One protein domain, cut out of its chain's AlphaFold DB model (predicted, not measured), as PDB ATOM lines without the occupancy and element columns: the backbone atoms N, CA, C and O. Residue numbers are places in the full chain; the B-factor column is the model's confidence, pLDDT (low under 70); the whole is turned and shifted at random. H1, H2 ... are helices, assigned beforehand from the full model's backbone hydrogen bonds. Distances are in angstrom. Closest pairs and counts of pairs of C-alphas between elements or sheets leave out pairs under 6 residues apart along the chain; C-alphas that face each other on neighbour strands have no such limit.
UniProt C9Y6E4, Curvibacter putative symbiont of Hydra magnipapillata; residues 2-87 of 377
ATOM      1  N   VAL A   2     100.486  37.342  76.277       71.19
ATOM      2  CA  VAL A   2      99.567  37.205  77.437       71.19
ATOM      3  C   VAL A   2      98.973  35.798  77.589       71.19
ATOM      4  O   VAL A   2      99.026  35.233  78.672       71.19
ATOM      5  N   ALA A   3      98.480  35.195  76.503       68.56
ATOM      6  CA  ALA A   3      97.977  33.818  76.542       68.56
ATOM      7  C   ALA A   3      99.053  32.799  76.965       68.56
ATOM      8  O   ALA A   3      98.741  31.847  77.667       68.56
ATOM      9  N   ASN A   4     100.317  33.023  76.586       66.25
ATOM     10  CA  ASN A   4     101.426  32.130  76.926       66.25
ATOM     11  C   ASN A   4     101.863  32.310  78.385       66.25
ATOM     12  O   ASN A   4     102.166  31.322  79.041       66.25
ATOM     13  N   GLU A   5     101.876  33.542  78.903       82.19
ATOM     14  CA  GLU A   5     102.182  33.796  80.319       82.19
ATOM     15  C   GLU A   5     101.082  33.254  81.239       82.19
ATOM     16  O   GLU A   5     101.383  32.673  82.273       82.19
ATOM     17  N   LEU A   6      99.810  33.358  80.837       78.50
ATOM     18  CA  LEU A   6      98.700  32.751  81.577       78.50
ATOM     19  C   LEU A   6      98.732  31.219  81.506       78.50
ATOM     20  O   LEU A   6      98.511  30.566  82.521       78.50
ATOM     21  N   ALA A   7      99.088  30.642  80.355       75.00
ATOM     22  CA  ALA A   7      99.233  29.194  80.219       75.00
ATOM     23  C   ALA A   7     100.355  28.627  81.108       75.00
ATOM     24  O   ALA A   7     100.209  27.531  81.631       75.00
ATOM     25  N   ARG A   8     101.443  29.380  81.335       83.44
ATOM     26  CA  ARG A   8     102.502  29.008  82.299       83.44
ATOM     27  C   ARG A   8     102.033  28.999  83.755       83.44
ATOM     28  O   ARG A   8     102.714  28.428  84.597       83.44
ATOM     29  N   LEU A   9     100.911  29.654  84.041       90.38
ATOM     30  CA  LEU A   9     100.269  29.697  85.354       90.38
ATOM     31  C   LEU A   9      99.063  28.744  85.432       90.38
ATOM     32  O   LEU A   9      98.230  28.907  86.318       90.38
ATOM     33  N   ASP A  10      98.921  27.815  84.479       83.12
ATOM     34  CA  ASP A  10      97.754  26.933  84.325       83.12
ATOM     35  C   ASP A  10      96.409  27.682  84.196       83.12
ATOM     36  O   ASP A  10      95.326  27.127  84.394       83.12
ATOM     37  N   VAL A  11      96.448  28.956  83.789       80.62
ATOM     38  CA  VAL A  11      95.260  29.777  83.538       80.62
ATOM     39  C   VAL A  11      94.970  29.820  82.042       80.62
ATOM     40  O   VAL A  11      95.716  30.377  81.239       80.62
ATOM     41  N   THR A  12      93.818  29.281  81.642       69.44
ATOM     42  CA  THR A  12      93.377  29.342  80.242       69.44
ATOM     43  C   THR A  12      92.617  30.640  79.965       69.44
ATOM     44  O   THR A  12      91.492  30.824  80.431       69.44
ATOM     45  N   LEU A  13      93.182  31.527  79.140       74.75
ATOM     46  CA  LEU A  13      92.478  32.721  78.662       74.75
ATOM     47  C   LEU A  13      91.478  32.359  77.552       74.75
ATOM     48  O   LEU A  13      91.863  32.132  76.406       74.75
ATOM     49  N   LYS A  14      90.180  32.365  77.872       65.06
ATOM     50  CA  LYS A  14      89.093  32.216  76.888       65.06
ATOM     51  C   LYS A  14      88.468  33.574  76.571       65.06
ATOM     52  O   LYS A  14      87.467  33.958  77.166       65.06
ATOM     53  N   ALA A  15      89.053  34.299  75.620       70.56
ATOM     54  CA  ALA A  15      88.511  35.565  75.126       70.56
ATOM     55  C   ALA A  15      87.978  35.407  73.697       70.56
ATOM     56  O   ALA A  15      88.650  34.841  72.833       70.56
ATOM     57  N   LYS A  16      86.779  35.935  73.421       67.75
ATOM     58  CA  LYS A  16      86.300  36.057  72.038       67.75
ATOM     59  C   LYS A  16      87.093  37.164  71.349       67.75
ATOM     60  O   LYS A  16      87.107  38.300  71.810       67.75
ATOM     61  N   THR A  17      87.747  36.837  70.243       73.81
ATOM     62  CA  THR A  17      88.564  37.792  69.489       73.81
ATOM     63  C   THR A  17      87.765  38.418  68.352       73.81
ATOM     64  O   THR A  17      87.175  37.703  67.541       73.81
ATOM     65  N   LEU A  18      87.803  39.746  68.245       77.44
ATOM     66  CA  LEU A  18      87.225  40.497  67.132       77.44
ATOM     67  C   LEU A  18      88.325  40.908  66.149       77.44
ATOM     68  O   LEU A  18      89.339  41.476  66.538       77.44
ATOM     69  N   CYS A  19      88.129  40.642  64.858       78.94
ATOM     70  CA  CYS A  19      89.075  41.078  63.833       78.94
ATOM     71  C   CYS A  19      88.793  42.532  63.423       78.94
ATOM     72  O   CYS A  19      87.805  42.795  62.733       78.94
ATOM     73  N   THR A  20      89.703  43.450  63.762       81.56
ATOM     74  CA  THR A  20      89.639  44.889  63.433       81.56
ATOM     75  C   THR A  20      89.429  45.144  61.937       81.56
ATOM     76  O   THR A  20      88.607  45.968  61.552       81.56
ATOM     77  N   VAL A  21      90.089  44.370  61.068       78.81
ATOM     78  CA  VAL A  21      89.938  44.479  59.604       78.81
ATOM     79  C   VAL A  21      88.521  44.107  59.157       78.81
ATOM     80  O   VAL A  21      87.946  44.759  58.286       78.81
ATOM     81  N   ARG A  22      87.937  43.050  59.741       74.94
ATOM     82  CA  ARG A  22      86.561  42.628  59.427       74.94
ATOM     83  C   ARG A  22      85.551  43.648  59.935       74.94
ATOM     84  O   ARG A  22      84.629  43.968  59.194       74.94
ATOM     85  N   LEU A  23      85.758  44.167  61.143       86.25
ATOM     86  CA  LEU A  23      84.926  45.225  61.706       86.25
ATOM     87  C   LEU A  23      84.978  46.479  60.825       86.25
ATOM     88  O   LEU A  23      83.941  46.965  60.392       86.25
ATOM     89  N   SER A  24      86.177  46.917  60.431       87.69
ATOM     90  CA  SER A  24      86.362  48.062  59.535       87.69
ATOM     91  C   SER A  24      85.662  47.876  58.185       87.69
ATOM     92  O   SER A  24      85.099  48.829  57.659       87.69
ATOM     93  N   ARG A  25      85.646  46.661  57.620       82.75
ATOM     94  CA  ARG A  25      84.913  46.364  56.373       82.75
ATOM     95  C   ARG A  25      83.403  46.495  56.504       82.75
ATOM     96  O   ARG A  25      82.759  46.841  55.521       82.75
ATOM     97  N   ARG A  26      82.849  46.163  57.670       83.50
ATOM     98  CA  ARG A  26      81.410  46.281  57.923       83.50
ATOM     99  C   ARG A  26      80.996  47.723  58.190       83.50
ATOM    100  O   ARG A  26      79.999  48.165  57.644       83.50
ATOM    101  N   LEU A  27      81.806  48.450  58.955       88.94
ATOM    102  CA  LEU A  27      81.554  49.850  59.303       88.94
ATOM    103  C   LEU A  27      81.813  50.820  58.142       88.94
ATOM    104  O   LEU A  27      81.128  51.824  58.011       88.94
ATOM    105  N   TYR A  28      82.798  50.518  57.293       89.88
ATOM    106  CA  TYR A  28      83.280  51.422  56.244       89.88
ATOM    107  C   TYR A  28      83.373  50.740  54.864       89.88
ATOM    108  O   TYR A  28      84.446  50.757  54.246       89.88
ATOM    109  N   PRO A  29      82.293  50.113  54.355       85.56
ATOM    110  CA  PRO A  29      82.320  49.292  53.138       85.56
ATOM    111  C   PRO A  29      82.729  50.054  51.868       85.56
ATOM    112  O   PRO A  29      83.174  49.444  50.898       85.56
ATOM    113  N   GLN A  30      82.610  51.382  51.870       87.75
ATOM    114  CA  GLN A  30      82.985  52.266  50.767       87.75
ATOM    115  C   GLN A  30      84.504  52.363  50.531       87.75
ATOM    116  O   GLN A  30      84.937  52.837  49.480       87.75
ATOM    117  N   HIS A  31      85.335  51.914  51.474       82.75
ATOM    118  CA  HIS A  31      86.792  51.982  51.353       82.75
ATOM    119  C   HIS A  31      87.403  50.647  50.900       82.75
ATOM    120  O   HIS A  31      86.908  49.574  51.211       82.75
ATOM    121  N   LYS A  32      88.524  50.698  50.166       77.38
ATOM    122  CA  LYS A  32      89.200  49.487  49.651       77.38
ATOM    123  C   LYS A  32      90.232  48.892  50.623       77.38
ATOM    124  O   LYS A  32      90.430  47.679  50.645       77.38
ATOM    125  N   GLY A  33      90.904  49.728  51.419       78.88
ATOM    126  CA  GLY A  33      91.948  49.313  52.367       78.88
ATOM    127  C   GLY A  33      91.443  49.287  53.808       78.88
ATOM    128  O   GLY A  33      90.901  50.282  54.266       78.88
ATOM    129  N   HIS A  34      91.640  48.177  54.525       83.81
ATOM    130  CA  HIS A  34      91.160  47.984  55.912       83.81
ATOM    131  C   HIS A  34      92.231  47.463  56.873       83.81
ATOM    132  O   HIS A  34      91.915  47.065  57.991       83.81
ATOM    133  N   GLY A  35      93.490  47.412  56.429       81.75
ATOM    134  CA  GLY A  35      94.605  47.199  57.345       81.75
ATOM    135  C   GLY A  35      94.726  48.374  58.308       81.75
ATOM    136  O   GLY A  35      94.242  49.466  58.005       81.75
ATOM    137  N   LEU A  36      95.381  48.149  59.446       81.94
ATOM    138  CA  LEU A  36      95.555  49.168  60.479       81.94
ATOM    139  C   LEU A  36      96.139  50.459  59.880       81.94
ATOM    140  O   LEU A  36      95.557  51.519  60.028       81.94
ATOM    141  N   ASP A  37      97.161  50.362  59.036       83.00
ATOM    142  CA  ASP A  37      97.764  51.510  58.345       83.00
ATOM    143  C   ASP A  37      96.768  52.350  57.532       83.00
ATOM    144  O   ASP A  37      96.780  53.579  57.584       83.00
ATOM    145  N   ALA A  38      95.870  51.681  56.803       85.06
ATOM    146  CA  ALA A  38      94.851  52.343  55.997       85.06
ATOM    147  C   ALA A  38      93.782  53.011  56.874       85.06
ATOM    148  O   ALA A  38      93.227  54.037  56.490       85.06
ATOM    149  N   ILE A  39      93.496  52.432  58.044       87.62
ATOM    150  CA  ILE A  39      92.601  53.013  59.048       87.62
ATOM    151  C   ILE A  39      93.237  54.281  59.634       87.62
ATOM    152  O   ILE A  39      92.576  55.312  59.725       87.62
ATOM    153  N   LEU A  40      94.530  54.238  59.953       87.25
ATOM    154  CA  LEU A  40      95.260  55.351  60.570       87.25
ATOM    155  C   LEU A  40      95.320  56.533  59.623       87.25
ATOM    156  O   LEU A  40      94.963  57.644  59.999       87.25
ATOM    157  N   GLN A  41      95.705  56.271  58.374       88.75
ATOM    158  CA  GLN A  41      95.752  57.291  57.340       88.75
ATOM    159  C   GLN A  41      94.370  57.907  57.090       88.75
ATOM    160  O   GLN A  41      94.268  59.115  56.904       88.75
ATOM    161  N   ARG A  42      93.304  57.094  57.104       90.06
ATOM    162  CA  ARG A  42      91.931  57.564  56.873       90.06
ATOM    163  C   ARG A  42      91.434  58.488  57.978       90.06
ATOM    164  O   ARG A  42      90.816  59.498  57.670       90.06
ATOM    165  N   HIS A  43      91.680  58.125  59.233       87.19
ATOM    166  CA  HIS A  43      91.161  58.854  60.392       87.19
ATOM    167  C   HIS A  43      92.198  59.801  61.021       87.19
ATOM    168  O   HIS A  43      91.962  60.336  62.100       87.19
ATOM    169  N   GLY A  44      93.352  60.008  60.373       85.81
ATOM    170  CA  GLY A  44      94.407  60.906  60.853       85.81
ATOM    171  C   GLY A  44      95.043  60.490  62.185       85.81
ATOM    172  O   GLY A  44      95.539  61.345  62.916       85.81
ATOM    173  N   LEU A  45      95.023  59.199  62.526       86.12
ATOM    174  CA  LEU A  45      95.538  58.690  63.800       86.12
ATOM    175  C   LEU A  45      97.060  58.485  63.732       86.12
ATOM    176  O   LEU A  45      97.576  57.911  62.771       86.12
ATOM    177  N   GLN A  46      97.778  58.916  64.772       79.56
ATOM    178  CA  GLN A  46      99.230  58.749  64.904       79.56
ATOM    179  C   GLN A  46      99.583  57.870  66.108       79.56
ATOM    180  O   GLN A  46      98.876  57.861  67.110       79.56
ATOM    181  N   THR A  47     100.704  57.151  66.025       70.88
ATOM    182  CA  THR A  47     101.282  56.407  67.153       70.88
ATOM    183  C   THR A  47     102.789  56.608  67.201       70.88
ATOM    184  O   THR A  47     103.458  56.584  66.167       70.88
ATOM    185  N   GLN A  48     103.323  56.798  68.407       62.22
ATOM    186  CA  GLN A  48     104.756  56.990  68.638       62.22
ATOM    187  C   GLN A  48     105.525  55.659  68.755       62.22
ATOM    188  O   GLN A  48     106.751  55.661  68.809       62.22
ATOM    189  N   ALA A  49     104.831  54.511  68.772       63.34
ATOM    190  CA  ALA A  49     105.440  53.192  68.968       63.34
ATOM    191  C   ALA A  49     104.767  52.084  68.136       63.34
ATOM    192  O   ALA A  49     104.403  51.025  68.657       63.34
ATOM    193  N   ARG A  50     104.613  52.327  66.830       57.38
ATOM    194  CA  ARG A  50     104.095  51.342  65.868       57.38
ATOM    195  C   ARG A  50     104.929  50.056  65.913       57.38
ATOM    196  O   ARG A  50     106.150  50.127  66.041       57.38
ATOM    197  N   HIS A  51     104.279  48.897  65.800       55.88
ATOM    198  CA  HIS A  51     104.900  47.563  65.884       55.88
ATOM    199  C   HIS A  51     105.317  47.099  67.290       55.88
ATOM    200  O   HIS A  51     105.935  46.041  67.430       55.88
ATOM    201  N   ARG A  52     104.943  47.832  68.349       65.38
ATOM    202  CA  ARG A  52     104.859  47.272  69.705       65.38
ATOM    203  C   ARG A  52     103.407  46.933  70.019       65.38
ATOM    204  O   ARG A  52     102.512  47.707  69.705       65.38
ATOM    205  N   ALA A  53     103.192  45.808  70.705       66.69
ATOM    206  CA  ALA A  53     101.854  45.289  71.005       66.69
ATOM    207  C   ALA A  53     100.926  46.325  71.669       66.69
ATOM    208  O   ALA A  53      99.740  46.348  71.365       66.69
ATOM    209  N   MET A  54     101.460  47.197  72.533       76.94
ATOM    210  CA  MET A  54     100.672  48.256  73.174       76.94
ATOM    211  C   MET A  54     100.304  49.392  72.211       76.94
ATOM    212  O   MET A  54      99.161  49.834  72.199       76.94
ATOM    213  N   GLY A  55     101.240  49.815  71.355       78.56
ATOM    214  CA  GLY A  55     100.996  50.892  70.394       78.56
ATOM    215  C   GLY A  55      99.901  50.536  69.388       78.56
ATOM    216  O   GLY A  55      99.104  51.393  69.020       78.56
ATOM    217  N   ASP A  56      99.802  49.263  68.994       77.75
ATOM    218  CA  ASP A  56      98.713  48.797  68.129       77.75
ATOM    219  C   ASP A  56      97.359  48.769  68.872       77.75
ATOM    220  O   ASP A  56      96.326  49.067  68.273       77.75
ATOM    221  N   VAL A  57      97.343  48.461  70.177       81.62
ATOM    222  CA  VAL A  57      96.120  48.465  71.007       81.62
ATOM    223  C   VAL A  57      95.568  49.878  71.183       81.62
ATOM    224  O   VAL A  57      94.381  50.094  70.943       81.62
ATOM    225  N   GLU A  58      96.415  50.840  71.552       85.25
ATOM    226  CA  GLU A  58      96.030  52.249  71.741       85.25
ATOM    227  C   GLU A  58      95.375  52.825  70.484       85.25
ATOM    228  O   GLU A  58      94.348  53.498  70.531       85.25
ATOM    229  N   VAL A  59      95.949  52.495  69.334       87.88
ATOM    230  CA  VAL A  59      95.469  52.949  68.037       87.88
ATOM    231  C   VAL A  59      94.132  52.314  67.660       87.88
ATOM    232  O   VAL A  59      93.265  52.988  67.104       87.88
ATOM    233  N   VAL A  60      93.945  51.024  67.954       88.25
ATOM    234  CA  VAL A  60      92.654  50.359  67.739       88.25
ATOM    235  C   VAL A  60      91.579  50.969  68.636       88.25
ATOM    236  O   VAL A  60      90.477  51.201  68.148       88.25
ATOM    237  N   LEU A  61      91.885  51.278  69.901       89.88
ATOM    238  CA  LEU A  61      90.958  51.964  70.807       89.88
ATOM    239  C   LEU A  61      90.577  53.350  70.276       89.88
ATOM    240  O   LEU A  61      89.393  53.634  70.115       89.88
ATOM    241  N   ALA A  62      91.566  54.159  69.887       90.94
ATOM    242  CA  ALA A  62      91.321  55.475  69.302       90.94
ATOM    243  C   ALA A  62      90.454  55.397  68.033       90.94
ATOM    244  O   ALA A  62      89.573  56.230  67.817       90.94
ATOM    245  N   TRP A  63      90.663  54.378  67.196       93.81
ATOM    246  CA  TRP A  63      89.816  54.144  66.029       93.81
ATOM    247  C   TRP A  63      88.384  53.744  66.404       93.81
ATOM    248  O   TRP A  63      87.447  54.237  65.777       93.81
ATOM    249  N   LEU A  64      88.190  52.890  67.413       93.62
ATOM    250  CA  LEU A  64      86.851  52.528  67.889       93.62
ATOM    251  C   LEU A  64      86.092  53.759  68.403       93.62
ATOM    252  O   LEU A  64      84.910  53.898  68.092       93.62
ATOM    253  N   ASP A  65      86.768  54.687  69.083       93.25
ATOM    254  CA  ASP A  65      86.170  55.951  69.533       93.25
ATOM    255  C   ASP A  65      85.798  56.876  68.369       93.25
ATOM    256  O   ASP A  65      84.782  57.574  68.413       93.25
ATOM    257  N   VAL A  66      86.614  56.916  67.311       93.88
ATOM    258  CA  VAL A  66      86.267  57.636  66.075       93.88
ATOM    259  C   VAL A  66      85.043  56.993  65.422       93.88
ATOM    260  O   VAL A  66      84.080  57.691  65.121       93.88
ATOM    261  N   ALA A  67      85.034  55.668  65.271       93.06
ATOM    262  CA  ALA A  67      83.930  54.945  64.652       93.06
ATOM    263  C   ALA A  67      82.617  55.084  65.435       93.06
ATOM    264  O   ALA A  67      81.563  55.278  64.832       93.06
ATOM    265  N   ALA A  68      82.674  55.049  66.769       94.56
ATOM    266  CA  ALA A  68      81.514  55.272  67.628       94.56
ATOM    267  C   ALA A  68      80.941  56.690  67.471       94.56
ATOM    268  O   ALA A  68      79.723  56.859  67.504       94.56
ATOM    269  N   ARG A  69      81.799  57.702  67.271       93.31
ATOM    270  CA  ARG A  69      81.374  59.091  67.030       93.31
ATOM    271  C   ARG A  69      80.812  59.309  65.627       93.31
ATOM    272  O   ARG A  69      79.852  60.056  65.483       93.31
ATOM    273  N   GLU A  70      81.399  58.685  64.610       94.00
ATOM    274  CA  GLU A  70      80.983  58.853  63.210       94.00
ATOM    275  C   GLU A  70      79.706  58.073  62.868       94.00
ATOM    276  O   GLU A  70      78.854  58.577  62.142       94.00
ATOM    277  N   LEU A  71      79.585  56.838  63.363       93.25
ATOM    278  CA  LEU A  71      78.534  55.893  62.961       93.25
ATOM    279  C   LEU A  71      77.518  55.613  64.076       93.25
ATOM    280  O   LEU A  71      76.495  54.980  63.828       93.25
ATOM    281  N   GLY A  72      77.796  56.075  65.296       94.19
ATOM    282  CA  GLY A  72      77.014  55.772  66.488       94.19
ATOM    283  C   GLY A  72      77.497  54.508  67.205       94.19
ATOM    284  O   GLY A  72      77.831  53.489  66.592       94.19
ATOM    285  N   ALA A  73      77.500  54.562  68.540       92.19
ATOM    286  CA  ALA A  73      77.920  53.448  69.391       92.19
ATOM    287  C   ALA A  73      77.065  52.184  69.177       92.19
ATOM    288  O   ALA A  73      77.602  51.079  69.168       92.19
ATOM    289  N   GLU A  74      75.760  52.338  68.939       89.94
ATOM    290  CA  GLU A  74      74.839  51.218  68.715       89.94
ATOM    291  C   GLU A  74      75.123  50.482  67.395       89.94
ATOM    292  O   GLU A  74      75.137  49.250  67.362       89.94
ATOM    293  N   ALA A  75      75.426  51.211  66.316       88.38
ATOM    294  CA  ALA A  75      75.783  50.614  65.030       88.38
ATOM    295  C   ALA A  75      77.129  49.876  65.113       88.38
ATOM    296  O   ALA A  75      77.249  48.731  64.665       88.38
ATOM    297  N   LEU A  76      78.126  50.491  65.764       92.44
ATOM    298  CA  LEU A  76      79.411  49.854  66.059       92.44
ATOM    299  C   LEU A  76      79.223  48.558  66.855       92.44
ATOM    300  O   LEU A  76      79.779  47.517  66.496       92.44
ATOM    301  N   GLN A  77      78.430  48.618  67.924       90.62
ATOM    302  CA  GLN A  77      78.164  47.481  68.792       90.62
ATOM    303  C   GLN A  77      77.398  46.380  68.057       90.62
ATOM    304  O   GLN A  77      77.756  45.213  68.196       90.62
ATOM    305  N   THR A  78      76.410  46.728  67.233       87.62
ATOM    306  CA  THR A  78      75.649  45.776  66.411       87.62
ATOM    307  C   THR A  78      76.568  45.016  65.463       87.62
ATOM    308  O   THR A  78      76.521  43.787  65.407       87.62
ATOM    309  N   GLU A  79      77.472  45.707  64.767       87.00
ATOM    310  CA  GLU A  79      78.397  45.050  63.843       87.00
ATOM    311  C   GLU A  79      79.480  44.234  64.551       87.00
ATOM    312  O   GLU A  79      79.823  43.130  64.112       87.00
ATOM    313  N   ALA A  80      79.994  44.732  65.677       86.56
ATOM    314  CA  ALA A  80      80.928  43.995  66.519       86.56
ATOM    315  C   ALA A  80      80.281  42.721  67.078       86.56
ATOM    316  O   ALA A  80      80.851  41.636  66.950       86.56
ATOM    317  N   LEU A  81      79.067  42.820  67.627       82.75
ATOM    318  CA  LEU A  81      78.293  41.681  68.112       82.75
ATOM    319  C   LEU A  81      77.947  40.725  66.977       82.75
ATOM    320  O   LEU A  81      78.139  39.529  67.145       82.75
ATOM    321  N   GLY A  82      77.547  41.208  65.802       75.88
ATOM    322  CA  GLY A  82      77.286  40.366  64.635       75.88
ATOM    323  C   GLY A  82      78.524  39.604  64.149       75.88
ATOM    324  O   GLY A  82      78.406  38.495  63.629       75.88
ATOM    325  N   LEU A  83      79.729  40.149  64.335       73.94
ATOM    326  CA  LEU A  83      80.989  39.444  64.069       73.94
ATOM    327  C   LEU A  83      81.376  38.468  65.191       73.94
ATOM    328  O   LEU A  83      81.954  37.421  64.901       73.94
ATOM    329  N   LEU A  84      81.058  38.792  66.447       73.50
ATOM    330  CA  LEU A  84      81.297  37.937  67.614       73.50
ATOM    331  C   LEU A  84      80.303  36.763  67.695       73.50
ATOM    332  O   LEU A  84      80.678  35.672  68.128       73.50
ATOM    333  N   GLN A  85      79.054  36.983  67.278       62.44
ATOM    334  CA  GLN A  85      77.958  36.012  67.179       62.44
ATOM    335  C   GLN A  85      78.020  35.224  65.870       62.44
ATOM    336  O   GLN A  85      77.748  34.030  65.869       62.44
ATOM    337  N   GLY A  86      78.483  35.846  64.779       53.28
ATOM    338  CA  GLY A  86      78.903  35.183  63.540       53.28
ATOM    339  C   GLY A  86      80.232  34.438  63.690       53.28
ATOM    340  O   GLY A  86      81.050  34.417  62.761       53.28
ATOM    341  N   SER A  87      80.464  33.861  64.874       53.12
ATOM    342  CA  SER A  87      81.457  32.816  65.069       53.12
ATOM    343  C   SER A  87      81.166  31.753  64.015       53.12
ATOM    344  O   SER A  87      80.003  31.441  63.778       53.12
TER     345      SER A  87
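AT A GLANCE: This is residues 2 to 87 of the 377 residues of a protein of Curvibacter putative symbiont of Hydra magnipapillata (UniProt C9Y6E4). Two helices, the long H4 and H5, meet at a corner to make a V, and two short helices pack on it, H2 on both arms and H3 on H4. A fifth helix, the short H1, lies away from this group, at the other end of the long link of residues 8 to 19. The printed part has 86 residues with five named helices, H1 to H5 in order, and no named strand; its class is all helix. It is only just loose, close to compact, with a radius of gyration of the C-alphas of 14.6 A and spans of 44 by 34 by 21 A.

IN THESE COORDINATES: H1 is residues 2 to 7, from C-alpha 2 at (99.567, 37.205, 77.437), 8.5 A long. H2 is residues 20 to 27, 10.3 A, and H3 residues 36 to 43, 10.6 A. H4, residues 53 to 71, is 26.9 A long and begins at C-alpha 53 at (101.854, 45.289, 71.005). H5, residues 73 to 85, is 17.6 A long and ends at C-alpha 85 at (77.958, 36.012, 67.179).

HOW THE PARTS SIT: H1 is apart from H2, H3, H4 and H5. H2 touches H5, C-alphas 23 and 80 being closest at 6.4 A, at a steep tilt of 57 degrees, opposite ways. H2 only just touches H3 and H4, with 3 pairs of C-alphas within 8 A each; the closest are 21 and 36, 7.4 A, and 20 and 60, 7.6 A. H3 touches residues 59 to 66 of H4, closest at C-alphas 43 and 63, 7.5 A, at a steep tilt of 40 degrees, the same way. H4 and H5 touch only at the corner, C-alphas 68 and 76 being closest at 6.0 A. Every O i to N i+4 pair is within hydrogen-bond range in H1, H2, H3, H4 and H5.

THE WHOLE: The C-alphas farthest apart, Leu 9 and Gln 30, are 44.8 A apart. The printed part has no cut. The link H1 to H2 is long, and H4 to H5 is tight. Mean pLDDT of the printed part is 80.9; residues 48 to 53 and 85 to 87 are among those under 70.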